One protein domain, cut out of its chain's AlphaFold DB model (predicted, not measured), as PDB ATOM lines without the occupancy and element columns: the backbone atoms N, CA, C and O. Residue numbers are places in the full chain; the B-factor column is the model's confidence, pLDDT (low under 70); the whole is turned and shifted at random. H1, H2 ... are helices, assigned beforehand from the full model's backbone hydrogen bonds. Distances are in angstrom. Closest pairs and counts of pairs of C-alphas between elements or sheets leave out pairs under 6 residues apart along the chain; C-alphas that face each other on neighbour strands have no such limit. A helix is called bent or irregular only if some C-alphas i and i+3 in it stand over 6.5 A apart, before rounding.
ATOM      1  N   PRO A  44     -13.926  25.420  -0.162       57.06
ATOM      2  CA  PRO A  44     -14.077  24.183   0.614       57.06
ATOM      3  C   PRO A  44     -15.301  23.315   0.259       57.06
ATOM      4  O   PRO A  44     -15.245  22.099   0.424       57.06
ATOM      5  N   GLU A  45     -16.399  23.879  -0.252       55.16
ATOM      6  CA  GLU A  45     -17.535  23.062  -0.710       55.16
ATOM      7  C   GLU A  45     -17.202  22.359  -2.032       55.16
ATOM      8  O   GLU A  45     -17.482  21.171  -2.196       55.16
ATOM      9  N   ILE A  46     -16.546  23.058  -2.964       61.03
ATOM     10  CA  ILE A  46     -16.139  22.494  -4.261       61.03
ATOM     11  C   ILE A  46     -15.110  21.377  -4.058       61.03
ATOM     12  O   ILE A  46     -15.183  20.346  -4.730       61.03
ATOM     13  N   SER A  47     -14.184  21.542  -3.109       60.91
ATOM     14  CA  SER A  47     -13.202  20.504  -2.792       60.91
ATOM     15  C   SER A  47     -13.864  19.255  -2.209       60.91
ATOM     16  O   SER A  47     -13.481  18.152  -2.591       60.91
ATOM     17  N   HIS A  48     -14.904  19.403  -1.383       60.19
ATOM     18  CA  HIS A  48     -15.665  18.273  -0.850       60.19
ATOM     19  C   HIS A  48     -16.456  17.518  -1.938       60.19
ATOM     20  O   HIS A  48     -16.525  16.287  -1.938       60.19
ATOM     21  N   TYR A  49     -17.029  18.222  -2.918       58.50
ATOM     22  CA  TYR A  49     -17.659  17.559  -4.068       58.50
ATOM     23  C   TYR A  49     -16.629  16.889  -4.981       58.50
ATOM     24  O   TYR A  49     -16.850  15.765  -5.434       58.50
ATOM     25  N   ALA A  50     -15.485  17.533  -5.215       60.59
ATOM     26  CA  ALA A  50     -14.404  16.965  -6.009       60.59
ATOM     27  C   ALA A  50     -13.835  15.691  -5.365       60.59
ATOM     28  O   ALA A  50     -13.578  14.713  -6.070       60.59
ATOM     29  N   THR A  51     -13.685  15.655  -4.037       64.38
ATOM     30  CA  THR A  51     -13.246  14.450  -3.321       64.38
ATOM     31  C   THR A  51     -14.308  13.354  -3.341       64.38
ATOM     32  O   THR A  51     -13.953  12.201  -3.575       64.38
ATOM     33  N   GLY A  52     -15.596  13.688  -3.204       65.00
ATOM     34  CA  GLY A  52     -16.696  12.725  -3.333       65.00
ATOM     35  C   GLY A  52     -16.784  12.089  -4.726       65.00
ATOM     36  O   GLY A  52     -16.897  10.868  -4.850       65.00
ATOM     37  N   ILE A  53     -16.647  12.892  -5.786       62.56
ATOM     38  CA  ILE A  53     -16.613  12.406  -7.175       62.56
ATOM     39  C   ILE A  53     -15.366  11.552  -7.404       62.56
ATOM     40  O   ILE A  53     -15.462  10.460  -7.959       62.56
ATOM     41  N   ARG A  54     -14.197  12.004  -6.941       67.81
ATOM     42  CA  ARG A  54     -12.946  11.244  -7.056       67.81
ATOM     43  C   ARG A  54     -13.045   9.891  -6.354       67.81
ATOM     44  O   ARG A  54     -12.611   8.890  -6.920       67.81
ATOM     45  N   ALA A  55     -13.637   9.851  -5.162       66.81
ATOM     46  CA  ALA A  55     -13.870   8.614  -4.428       66.81
ATOM     47  C   ALA A  55     -14.809   7.678  -5.206       66.81
ATOM     48  O   ALA A  55     -14.449   6.527  -5.451       66.81
ATOM     49  N   ALA A  56     -15.944   8.176  -5.701       63.78
ATOM     50  CA  ALA A  56     -16.878   7.381  -6.501       63.78
ATOM     51  C   ALA A  56     -16.242   6.835  -7.796       63.78
ATOM     52  O   ALA A  56     -16.405   5.658  -8.123       63.78
ATOM     53  N   VAL A  57     -15.461   7.658  -8.503       68.56
ATOM     54  CA  VAL A  57     -14.723   7.251  -9.710       68.56
ATOM     55  C   VAL A  57     -13.673   6.195  -9.381       68.56
ATOM     56  O   VAL A  57     -13.539   5.223 -10.120       68.56
ATOM     57  N   SER A  58     -12.957   6.334  -8.263       69.31
ATOM     58  CA  SER A  58     -11.954   5.346  -7.850       69.31
ATOM     59  C   SER A  58     -12.572   3.980  -7.533       69.31
ATOM     60  O   SER A  58     -12.020   2.958  -7.935       69.31
ATOM     61  N   VAL A  59     -13.758   3.955  -6.908       72.31
ATOM     62  CA  VAL A  59     -14.511   2.721  -6.639       72.31
ATOM     63  C   VAL A  59     -14.948   2.065  -7.943       72.31
ATOM     64  O   VAL A  59     -14.771   0.861  -8.110       72.31
ATOM     65  N   GLN A  60     -15.459   2.845  -8.899       66.56
ATOM     66  CA  GLN A  60     -15.861   2.299 -10.194       66.56
ATOM     67  C   GLN A  60     -14.671   1.833 -11.032       66.56
ATOM     68  O   GLN A  60     -14.754   0.800 -11.687       66.56
ATOM     69  N   TYR A  61     -13.533   2.521 -10.959       71.94
ATOM     70  CA  TYR A  61     -12.302   2.080 -11.609       71.94
ATOM     71  C   TYR A  61     -11.770   0.774 -11.004       71.94
ATOM     72  O   TYR A  61     -11.362  -0.123 -11.740       71.94
ATOM     73  N   ALA A  62     -11.809   0.636  -9.676       72.81
ATOM     74  CA  ALA A  62     -11.437  -0.601  -8.998       72.81
ATOM     75  C   ALA A  62     -12.364  -1.760  -9.397       72.81
ATOM     76  O   ALA A  62     -11.877  -2.843  -9.722       72.81
ATOM     77  N   LYS A  63     -13.678  -1.513  -9.474       67.94
ATOM     78  CA  LYS A  63     -14.665  -2.490  -9.959       67.94
ATOM     79  C   LYS A  63     -14.444  -2.870 -11.423       67.94
ATOM     80  O   LYS A  63     -14.472  -4.048 -11.751       67.94
ATOM     81  N   LEU A  64     -14.130  -1.907 -12.289       68.06
ATOM     82  CA  LEU A  64     -13.827  -2.161 -13.699       68.06
ATOM     83  C   LEU A  64     -12.519  -2.954 -13.872       68.06
ATOM     84  O   LEU A  64     -12.408  -3.813 -14.746       68.06
ATOM     85  N   ARG A  65     -11.526  -2.686 -13.016       74.81
ATOM     86  CA  ARG A  65     -10.263  -3.432 -12.968       74.81
ATOM     87  C   ARG A  65     -10.470  -4.865 -12.479       74.81
ATOM     88  O   ARG A  65      -9.840  -5.766 -13.024       74.81
ATOM     89  N   TYR A  66     -11.350  -5.068 -11.500       72.50
ATOM     90  CA  TYR A  66     -11.761  -6.393 -11.037       72.50
ATOM     91  C   TYR A  66     -12.470  -7.175 -12.152       72.50
ATOM     92  O   TYR A  66     -12.104  -8.308 -12.439       72.50
ATOM     93  N   LEU A  67     -13.376  -6.521 -12.882       66.31
ATOM     94  CA  LEU A  67     -14.079  -7.101 -14.026       66.31
ATOM     95  C   LEU A  67     -13.152  -7.560 -15.155       66.31
ATOM     96  O   LEU A  67     -13.384  -8.594 -15.777       66.31
ATOM     97  N   ARG A  68     -12.079  -6.802 -15.421       74.75
ATOM     98  CA  ARG A  68     -11.052  -7.206 -16.391       74.75
ATOM     99  C   ARG A  68     -10.383  -8.525 -15.985       74.75
ATOM    100  O   ARG A  68      -9.975  -9.275 -16.866       74.75
ATOM    101  N   ALA A  69     -10.246  -8.781 -14.686       71.25
ATOM    102  CA  ALA A  69      -9.619  -9.991 -14.170       71.25
ATOM    103  C   ALA A  69     -10.576 -11.194 -14.154       71.25
ATOM    104  O   ALA A  69     -10.128 -12.309 -14.397       71.25
ATOM    105  N   THR A  70     -11.874 -10.984 -13.901       75.06
ATOM    106  CA  THR A  70     -12.858 -12.075 -13.797       75.06
ATOM    107  C   THR A  70     -13.508 -12.438 -15.133       75.06
ATOM    108  O   THR A  70     -13.671 -13.619 -15.428       75.06
ATOM    109  N   GLN A  71     -13.865 -11.452 -15.966       72.31
ATOM    110  CA  GLN A  71     -14.585 -11.669 -17.225       72.31
ATOM    111  C   GLN A  71     -14.065 -10.761 -18.362       72.31
ATOM    112  O   GLN A  71     -14.647  -9.707 -18.657       72.31
ATOM    113  N   PRO A  72     -13.012 -11.187 -19.092       77.56
ATOM    114  CA  PRO A  72     -12.469 -10.426 -20.216       77.56
ATOM    115  C   PRO A  72     -13.453 -10.131 -21.372       77.56
ATOM    116  O   PRO A  72     -13.325  -9.046 -21.952       77.56
ATOM    117  N   PRO A  73     -14.444 -10.986 -21.734       76.75
ATOM    118  CA  PRO A  73     -15.351 -10.659 -22.838       76.75
ATOM    119  C   PRO A  73     -16.301  -9.506 -22.496       76.75
ATOM    120  O   PRO A  73     -16.557  -8.654 -23.346       76.75
ATOM    121  N   LEU A  74     -16.772  -9.425 -21.249       76.69
ATOM    122  CA  LEU A  74     -17.666  -8.357 -20.804       76.69
ATOM    123  C   LEU A  74     -16.919  -7.017 -20.733       76.69
ATOM    124  O   LEU A  74     -17.413  -6.003 -21.225       76.69
ATOM    125  N   TYR A  75     -15.671  -7.030 -20.252       81.00
ATOM    126  CA  TYR A  75     -14.779  -5.870 -20.326       81.00
ATOM    127  C   TYR A  75     -14.569  -5.393 -21.778       81.00
ATOM    128  O   TYR A  75     -14.670  -4.197 -22.058       81.00
ATOM    129  N   CYS A  76     -14.327  -6.312 -22.720       81.88
ATOM    130  CA  CYS A  76     -14.172  -5.982 -24.140       81.88
ATOM    131  C   CYS A  76     -15.451  -5.368 -24.743       81.88
ATOM    132  O   CYS A  76     -15.377  -4.357 -25.444       81.88
ATOM    133  N   ALA A  77     -16.627  -5.921 -24.426       83.44
ATOM    134  CA  ALA A  77     -17.918  -5.394 -24.873       83.44
ATOM    135  C   ALA A  77     -18.172  -3.965 -24.357       83.44
ATOM    136  O   ALA A  77     -18.587  -3.094 -25.118       83.44
ATOM    137  N   ILE A  78     -17.851  -3.687 -23.091       80.75
ATOM    138  CA  ILE A  78     -18.009  -2.349 -22.500       80.75
ATOM    139  C   ILE A  78     -17.055  -1.343 -23.149       80.75
ATOM    140  O   ILE A  78     -17.465  -0.237 -23.503       80.75
ATOM    141  N   VAL A  79     -15.781  -1.707 -23.315       84.38
ATOM    142  CA  VAL A  79     -14.783  -0.807 -23.910       84.38
ATOM    143  C   VAL A  79     -15.104  -0.530 -25.371       84.38
ATOM    144  O   VAL A  79     -15.058   0.623 -25.788       84.38
ATOM    145  N   SER A  80     -15.482  -1.551 -26.140       87.62
ATOM    146  CA  SER A  80     -15.891  -1.373 -27.537       87.62
ATOM    147  C   SER A  80     -17.166  -0.538 -27.658       87.62
ATOM    148  O   SER A  80     -17.200   0.369 -28.486       87.62
ATOM    149  N   ALA A  81     -18.165  -0.732 -26.790       84.44
ATOM    150  CA  ALA A  81     -19.345   0.131 -26.728       84.44
ATOM    151  C   ALA A  81     -18.978   1.588 -26.386       84.44
ATOM    152  O   ALA A  81     -19.476   2.517 -27.021       84.44
ATOM    153  N   GLY A  82     -18.055   1.802 -25.442       85.81
ATOM    154  CA  GLY A  82     -17.522   3.125 -25.111       85.81
ATOM    155  C   GLY A  82     -16.758   3.775 -26.272       85.81
ATOM    156  O   GLY A  82     -16.932   4.963 -26.549       85.81
ATOM    157  N   CYS A  83     -15.962   2.998 -27.010       84.62
ATOM    158  CA  CYS A  83     -15.275   3.455 -28.217       84.62
ATOM    159  C   CYS A  83     -16.259   3.791 -29.343       84.62
ATOM    160  O   CYS A  83     -16.094   4.813 -29.997       84.62
ATOM    161  N   LEU A  84     -17.309   2.994 -29.547       86.06
ATOM    162  CA  LEU A  84     -18.347   3.278 -30.542       86.06
ATOM    163  C   LEU A  84     -19.162   4.515 -30.174       86.06
ATOM    164  O   LEU A  84     -19.464   5.328 -31.043       86.06
ATOM    165  N   PHE A  85     -19.474   4.697 -28.890       85.56
ATOM    166  CA  PHE A  85     -20.148   5.896 -28.413       85.56
ATOM    167  C   PHE A  85     -19.280   7.137 -28.630       85.56
ATOM    168  O   PHE A  85     -19.735   8.114 -29.211       85.56
ATOM    169  N   THR A  86     -18.009   7.091 -28.229       80.19
ATOM    170  CA  THR A  86     -17.091   8.224 -28.426       80.19
ATOM    171  C   THR A  86     -16.811   8.492 -29.905       80.19
ATOM    172  O   THR A  86     -16.781   9.654 -30.303       80.19
ATOM    173  N   ALA A  87     -16.702   7.456 -30.742       84.62
ATOM    174  CA  ALA A  87     -16.579   7.598 -32.190       84.62
ATOM    175  C   ALA A  87     -17.842   8.208 -32.815       84.62
ATOM    176  O   ALA A  87     -17.732   9.155 -33.586       84.62
ATOM    177  N   GLY A  88     -19.036   7.732 -32.452       83.44
ATOM    178  CA  GLY A  88     -20.305   8.274 -32.945       83.44
ATOM    179  C   GLY A  88     -20.558   9.709 -32.484       83.44
ATOM    180  O   GLY A  88     -21.066  10.534 -33.236       83.44
ATOM    181  N   VAL A  89     -20.148  10.052 -31.267       83.94
ATOM    182  CA  VAL A  89     -20.185  11.438 -30.795       83.94
ATOM    183  C   VAL A  89     -19.156  12.290 -31.553       83.94
ATOM    184  O   VAL A  89     -19.457  13.426 -31.908       83.94
ATOM    185  N   GLY A  90     -17.978  11.744 -31.866       79.31
ATOM    186  CA  GLY A  90     -16.930  12.423 -32.633       79.31
ATOM    187  C   GLY A  90     -17.238  12.619 -34.122       79.31
ATOM    188  O   GLY A  90     -16.678  13.523 -34.735       79.31
ATOM    189  N   THR A  91     -18.137  11.826 -34.717       80.75
ATOM    190  CA  THR A  91     -18.611  12.074 -36.091       80.75
ATOM    191  C   THR A  91     -19.636  13.203 -36.156       80.75
ATOM    192  O   THR A  91     -19.722  13.885 -37.174       80.75
ATOM    193  N   VAL A  92     -20.398  13.420 -35.080       79.12
ATOM    194  CA  VAL A  92     -21.431  14.466 -35.004       79.12
ATOM    195  C   VAL A  92     -20.862  15.788 -34.481       79.12
ATOM    196  O   VAL A  92     -21.278  16.859 -34.920       79.12
ATOM    197  N   PHE A  93     -19.899  15.730 -33.559       79.44
ATOM    198  CA  PHE A  93     -19.322  16.901 -32.908       79.44
ATOM    199  C   PHE A  93     -17.836  17.037 -33.225       79.44
ATOM    200  O   PHE A  93     -17.051  16.115 -33.026       79.44
ATOM    201  N   SER A  94     -17.431  18.238 -33.645       85.81
ATOM    202  CA  SER A  94     -16.014  18.602 -33.742       85.81
ATOM    203  C   SER A  94     -15.310  18.324 -32.407       85.81
ATOM    204  O   SER A  94     -15.851  18.643 -31.349       85.81
ATOM    205  N   GLY A  95     -14.094  17.770 -32.431       80.38
ATOM    206  CA  GLY A  95     -13.341  17.458 -31.205       80.38
ATOM    207  C   GLY A  95     -13.183  18.667 -30.271       80.38
ATOM    208  O   GLY A  95     -13.266  18.531 -29.052       80.38
ATOM    209  N   MET A  96     -13.086  19.874 -30.838       77.81
ATOM    210  CA  MET A  96     -13.086  21.126 -30.072       77.81
ATOM    211  C   MET A  96     -14.414  21.379 -29.349       77.81
ATOM    212  O   MET A  96     -14.410  21.870 -28.224       77.81
ATOM    213  N   ALA A  97     -15.546  21.002 -29.950       77.00
ATOM    214  CA  ALA A  97     -16.857  21.089 -29.315       77.00
ATOM    215  C   ALA A  97     -16.983  20.108 -28.140       77.00
ATOM    216  O   ALA A  97     -17.588  20.456 -27.135       77.00
ATOM    217  N   LEU A  98     -16.366  18.923 -28.204       78.81
ATOM    218  CA  LEU A  98     -16.350  17.991 -27.067       78.81
ATOM    219  C   LEU A  98     -15.470  18.471 -25.918       78.81
ATOM    220  O   LEU A  98     -15.856  18.364 -24.753       78.81
ATOM    221  N   ILE A  99     -14.308  19.047 -26.221       81.06
ATOM    222  CA  ILE A  99     -13.454  19.667 -25.201       81.06
ATOM    223  C   ILE A  99     -14.184  20.862 -24.572       81.06
ATOM    224  O   ILE A  99     -14.216  21.007 -23.352       81.06
ATOM    225  N   TYR A 100     -14.856  21.674 -25.386       81.94
ATOM    226  CA  TYR A 100     -15.681  22.774 -24.899       81.94
ATOM    227  C   TYR A 100     -16.838  22.279 -24.018       81.94
ATOM    228  O   TYR A 100     -16.987  22.739 -22.894       81.94
ATOM    229  N   LEU A 101     -17.614  21.286 -24.456       78.81
ATOM    230  CA  LEU A 101     -18.730  20.742 -23.675       78.81
ATOM    231  C   LEU A 101     -18.267  20.065 -22.383       78.81
ATOM    232  O   LEU A 101     -18.918  20.220 -21.352       78.81
ATOM    233  N   SER A 102     -17.149  19.337 -22.408       75.19
ATOM    234  CA  SER A 102     -16.602  18.691 -21.210       75.19
ATOM    235  C   SER A 102     -16.096  19.713 -20.194       75.19
ATOM    236  O   SER A 102     -16.426  19.601 -19.017       75.19
ATOM    237  N   THR A 103     -15.375  20.748 -20.632       76.94
ATOM    238  CA  THR A 103     -14.928  21.840 -19.750       76.94
ATOM    239  C   THR A 103     -16.106  22.637 -19.194       76.94
ATOM    240  O   THR A 103     -16.140  22.918 -17.996       76.94
ATOM    241  N   MET A 104     -17.120  22.910 -20.022       77.44
ATOM    242  CA  MET A 104     -18.355  23.576 -19.606       77.44
ATOM    243  C   MET A 104     -19.111  22.731 -18.572       77.44
ATOM    244  O   MET A 104     -19.468  23.225 -17.509       77.44
ATOM    245  N   THR A 105     -19.247  21.423 -18.809       74.44
ATOM    246  CA  THR A 105     -19.864  20.483 -17.861       74.44
ATOM    247  C   THR A 105     -19.081  20.401 -16.553       74.44
ATOM    248  O   THR A 105     -19.691  20.359 -15.494       74.44
ATOM    249  N   LEU A 106     -17.745  20.418 -16.588       74.50
ATOM    250  CA  LEU A 106     -16.907  20.354 -15.386       74.50
ATOM    251  C   LEU A 106     -17.053  21.625 -14.535       74.50
ATOM    252  O   LEU A 106     -17.180  21.536 -13.316       74.50
ATOM    253  N   MET A 107     -17.125  22.795 -15.175       70.62
ATOM    254  CA  MET A 107     -17.411  24.059 -14.488       70.62
ATOM    255  C   MET A 107     -18.851  24.151 -13.970       70.62
ATOM    256  O   MET A 107     -19.088  24.715 -12.902       70.62
ATOM    257  N   VAL A 108     -19.816  23.595 -14.701       70.50
ATOM    258  CA  VAL A 108     -21.247  23.694 -14.384       70.50
ATOM    259  C   VAL A 108     -21.731  22.587 -13.446       70.50
ATOM    260  O   VAL A 108     -22.698  22.798 -12.717       70.50
ATOM    261  N   ALA A 109     -21.045  21.446 -13.374       63.75
ATOM    262  CA  ALA A 109     -21.363  20.330 -12.486       63.75
ATOM    263  C   ALA A 109     -21.552  20.748 -11.013       63.75
ATOM    264  O   ALA A 109     -22.604  20.428 -10.453       63.75
ATOM    265  N   PRO A 110     -20.634  21.502 -10.373       59.03
ATOM    266  CA  PRO A 110     -20.848  21.950  -8.995       59.03
ATOM    267  C   PRO A 110     -22.016  22.948  -8.863       59.03
ATOM    268  O   PRO A 110     -22.714  22.943  -7.848       59.03
ATOM    269  N   GLY A 111     -22.288  23.762  -9.891       59.28
ATOM    270  CA  GLY A 111     -23.394  24.729  -9.897       59.28
ATOM    271  C   GLY A 111     -24.775  24.087 -10.078       59.28
ATOM    272  O   GLY A 111     -25.726  24.427  -9.371       59.28
ATOM    273  N   VAL A 112     -24.888  23.106 -10.975       60.81
ATOM    274  CA  VAL A 112     -26.138  22.391 -11.280       60.81
ATOM    275  C   VAL A 112     -26.550  21.467 -10.141       60.81
ATOM    276  O   VAL A 112     -27.735  21.399  -9.818       60.81
ATOM    277  N   VAL A 113     -25.593  20.826  -9.464       60.84
ATOM    278  CA  VAL A 113     -25.872  19.986  -8.287       60.84
ATOM    279  C   VAL A 113     -26.472  20.799  -7.134       60.84
ATOM    280  O   VAL A 113     -27.342  20.284  -6.427       60.84
ATOM    281  N   LYS A 114     -26.059  22.064  -6.963       57.50
ATOM    282  CA  LYS A 114     -26.537  22.930  -5.873       57.50
ATOM    283  C   LYS A 114     -27.838  23.669  -6.208       57.50
ATOM    284  O   LYS A 114     -28.717  23.733  -5.355       57.50
ATOM    285  N   HIS A 115     -27.986  24.199  -7.426       58.06
ATOM    286  CA  HIS A 115     -29.125  25.062  -7.779       58.06
ATOM    287  C   HIS A 115     -30.211  24.402  -8.640       58.06
ATOM    288  O   HIS A 115     -31.339  24.891  -8.653       58.06
ATOM    289  N   VAL A 116     -29.910  23.317  -9.363       51.75
ATOM    290  CA  VAL A 116     -30.762  22.820 -10.466       51.75
ATOM    291  C   VAL A 116     -30.994  21.308 -10.392       51.75
ATOM    292  O   VAL A 116     -31.408  20.698 -11.368       51.75
ATOM    293  N   LEU A 117     -30.800  20.665  -9.234       50.03
ATOM    294  CA  LEU A 117     -31.152  19.250  -9.060       50.03
ATOM    295  C   LEU A 117     -32.473  19.080  -8.282       50.03
ATOM    296  O   LEU A 117     -32.457  18.807  -7.077       50.03
ATOM    297  N   PRO A 118     -33.638  19.180  -8.960       58.72
ATOM    298  CA  PRO A 118     -34.892  18.657  -8.452       58.72
ATOM    299  C   PRO A 118     -34.727  17.202  -7.979       58.72
ATOM    300  O   PRO A 118     -34.021  16.420  -8.626       58.72
ATOM    301  N   PRO A 119     -35.416  16.779  -6.905       61.56
ATOM    302  CA  PRO A 119     -35.291  15.428  -6.341       61.56
ATOM    303  C   PRO A 119     -35.597  14.304  -7.349       61.56
ATOM    304  O   PRO A 119     -35.100  13.189  -7.212       61.56
ATOM    305  N   GLN A 120     -36.362  14.607  -8.398       60.91
ATOM    306  CA  GLN A 120     -36.645  13.720  -9.527       60.91
ATOM    307  C   GLN A 120     -35.392  13.358 -10.350       60.91
ATOM    308  O   GLN A 120     -35.200  12.189 -10.666       60.91
ATOM    309  N   TRP A 121     -34.484  14.303 -10.617       60.25
ATOM    310  CA  TRP A 121     -33.255  14.025 -11.375       60.25
ATOM    311  C   TRP A 121     -32.241  13.231 -10.553       60.25
ATOM    312  O   TRP A 121     -31.543  12.386 -11.099       60.25
ATOM    313  N   LYS A 122     -32.208  13.429  -9.230       63.66
ATOM    314  CA  LYS A 122     -31.387  12.604  -8.328       63.66
ATOM    315  C   LYS A 122     -31.778  11.130  -8.412       63.66
ATOM    316  O   LYS A 122     -30.901  10.278  -8.499       63.66
ATOM    317  N   ARG A 123     -33.085  10.840  -8.436       64.94
ATOM    318  CA  ARG A 123     -33.596   9.473  -8.611       64.94
ATOM    319  C   ARG A 123     -33.262   8.918  -9.990       64.94
ATOM    320  O   ARG A 123     -32.804   7.788 -10.052       64.94
ATOM    321  N   SER A 124     -33.402   9.711 -11.053       66.19
ATOM    322  CA  SER A 124     -33.053   9.274 -12.413       66.19
ATOM    323  C   SER A 124     -31.556   9.011 -12.586       66.19
ATOM    324  O   SER A 124     -31.164   8.030 -13.203       66.19
ATOM    325  N   ILE A 125     -30.690   9.849 -12.015       69.31
ATOM    326  CA  ILE A 125     -29.237   9.647 -12.072       69.31
ATOM    327  C   ILE A 125     -28.847   8.414 -11.257       69.31
ATOM    328  O   ILE A 125     -28.057   7.604 -11.731       69.31
ATOM    329  N   LEU A 126     -29.430   8.229 -10.068       69.75
ATOM    330  CA  LEU A 126     -29.211   7.025  -9.270       69.75
ATOM    331  C   LEU A 126     -29.727   5.774  -9.972       69.75
ATOM    332  O   LEU A 126     -29.023   4.769  -9.947       69.75
ATOM    333  N   SER A 127     -30.893   5.831 -10.623       70.62
ATOM    334  CA  SER A 127     -31.431   4.705 -11.387       70.62
ATOM    335  C   SER A 127     -30.520   4.373 -12.560       70.62
ATOM    336  O   SER A 127     -30.145   3.227 -12.732       70.62
ATOM    337  N   ILE A 128     -30.077   5.371 -13.327       71.62
ATOM    338  CA  ILE A 128     -29.135   5.167 -14.435       71.62
ATOM    339  C   ILE A 128     -27.817   4.590 -13.912       71.62
ATOM    340  O   ILE A 128     -27.283   3.658 -14.497       71.62
ATOM    341  N   PHE A 129     -27.311   5.081 -12.782       71.06
ATOM    342  CA  PHE A 129     -26.086   4.564 -12.179       71.06
ATOM    343  C   PHE A 129     -26.247   3.132 -11.662       71.06
ATOM    344  O   PHE A 129     -25.313   2.345 -11.783       71.06
ATOM    345  N   THR A 130     -27.415   2.775 -11.121       69.69
ATOM    346  CA  THR A 130     -27.726   1.394 -10.717       69.69
ATOM    347  C   THR A 130     -27.902   0.489 -11.924       69.69
ATOM    348  O   THR A 130     -27.301  -0.572 -11.917       69.69
ATOM    349  N   TYR A 131     -28.588   0.926 -12.983       70.06
ATOM    350  CA  TYR A 131     -28.690   0.192 -14.250       70.06
ATOM    351  C   TYR A 131     -27.325  -0.029 -14.900       70.06
ATOM    352  O   TYR A 131     -27.019  -1.127 -15.350       70.06
ATOM    353  N   ILE A 132     -26.476   1.001 -14.934       66.75
ATOM    354  CA  ILE A 132     -25.113   0.867 -15.447       66.75
ATOM    355  C   ILE A 132     -24.328  -0.070 -14.536       66.75
ATOM    356  O   ILE A 132     -23.670  -0.959 -15.047       66.75
ATOM    357  N   SER A 133     -24.433   0.059 -13.211       62.84
ATOM    358  CA  SER A 133     -23.733  -0.826 -12.269       62.84
ATOM    359  C   SER A 133     -24.203  -2.282 -12.354       62.84
ATOM    360  O   SER A 133     -23.377  -3.172 -12.210       62.84
ATOM    361  N   SER A 134     -25.487  -2.528 -12.627       63.00
ATOM    362  CA  SER A 134     -26.060  -3.867 -12.821       63.00
ATOM    363  C   SER A 134     -25.775  -4.454 -14.202       63.00
ATOM    364  O   SER A 134     -25.961  -5.640 -14.416       63.00
ATOM    365  N   LEU A 135     -25.378  -3.627 -15.170       63.94
ATOM    366  CA  LEU A 135     -24.916  -4.073 -16.488       63.94
ATOM    367  C   LEU A 135     -23.391  -4.281 -16.473       63.94
ATOM    368  O   LEU A 135     -22.863  -5.164 -17.140       63.94
ATOM    369  N   LEU A 136     -22.687  -3.495 -15.653       59.12
ATOM    370  CA  LEU A 136     -21.254  -3.599 -15.380       59.12
ATOM    371  C   LEU A 136     -20.905  -4.758 -14.439       59.12
ATOM    372  O   LEU A 136     -19.733  -5.029 -14.234       59.12
ATOM    373  N   VAL A 137     -21.888  -5.412 -13.834       54.81
ATOM    374  CA  VAL A 137     -21.718  -6.611 -13.015       54.81
ATOM    375  C   VAL A 137     -22.847  -7.545 -13.439       54.81
ATOM    376  O   VAL A 137     -23.993  -7.216 -13.140       54.81
ATOM    377  N   PRO A 138     -22.597  -8.665 -14.152       55.59
ATOM    378  CA  PRO A 138     -23.613  -9.711 -14.203       55.59
ATOM    379  C   PRO A 138     -23.957 -10.053 -12.755       55.59
ATOM    380  O   PRO A 138     -23.027 -10.081 -11.947       55.59
ATOM    381  N   PRO A 139     -25.242 -10.227 -12.400       53.53
ATOM    382  CA  PRO A 139     -25.629 -10.468 -11.022       53.53
ATOM    383  C   PRO A 139     -24.831 -11.671 -10.525       53.53
ATOM    384  O   PRO A 139     -25.097 -12.802 -10.931       53.53
ATOM    385  N   GLU A 140     -23.805 -11.412  -9.708       46.19
ATOM    386  CA  GLU A 140     -23.246 -12.411  -8.813       46.19
ATOM    387  C   GLU A 140     -24.475 -12.977  -8.121       46.19
ATOM    388  O   GLU A 140     -25.257 -12.201  -7.561       46.19
TER     389      GLU A 140
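AT A GLANCE: This is residues 44 to 140 of the 299 residues of an uncharacterized protein of Cimex lectularius (UniProt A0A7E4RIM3). An open triangular frame of helices: H1, the longest, H2 and H3 make the three sides, and H4 runs along the H1 side again, apart from H1. The 97 printed residues have four named helices, H1 to H4 in chain order, and no named strand: all helix. The whole is loose, radius of gyration of the C-alphas 15.9 A, spans 40 by 34 by 25 A.

IN THESE COORDINATES: H1, residues 44 to 70, begins at C-alpha 44 (-14.077, 24.183, 0.614) and is 39.0 A long. H2, residues 72 to 92, is 30.3 A; H3, residues 95 to 115, 29.3 A. H4, residues 119 to 135, 24.3 A, ends at C-alpha 135 (-24.916, -4.073, -16.488).

HOW THE PARTS SIT: H1, with residues 64 to 68 alone, touches H2; the closest C-alphas, Arg 68 and Tyr 75, are 5.6 A apart, at a steep tilt of 52 degrees, opposite ways. H1 and H3 are close but not clearly touching: closest C-alphas Ile 46 and Pro 110, 6.7 A. H2 and H3 are likewise close but not clearly touching, about perpendicular at 76 degrees: closest C-alphas Gly 90 and Leu 98, 7.9 A. H4 is apart from H1, H2 and H3. H3 has a kink of 45 degrees near residue 108 and is only just irregular, C-alphas 107 and 110 being 6.8 A apart. Every O i to N i+4 pair is within hydrogen-bond range in H1, H2 and H4; in H3, 14 of 17.

THE WHOLE: The C-alphas farthest apart, Pro 44 and Pro 73, are 42.0 A apart. The printed part has no cut, and its three links are tight. The model's pLDDT is under 70 at 47 printed residues, among them 44 to 58 and 109 to 126.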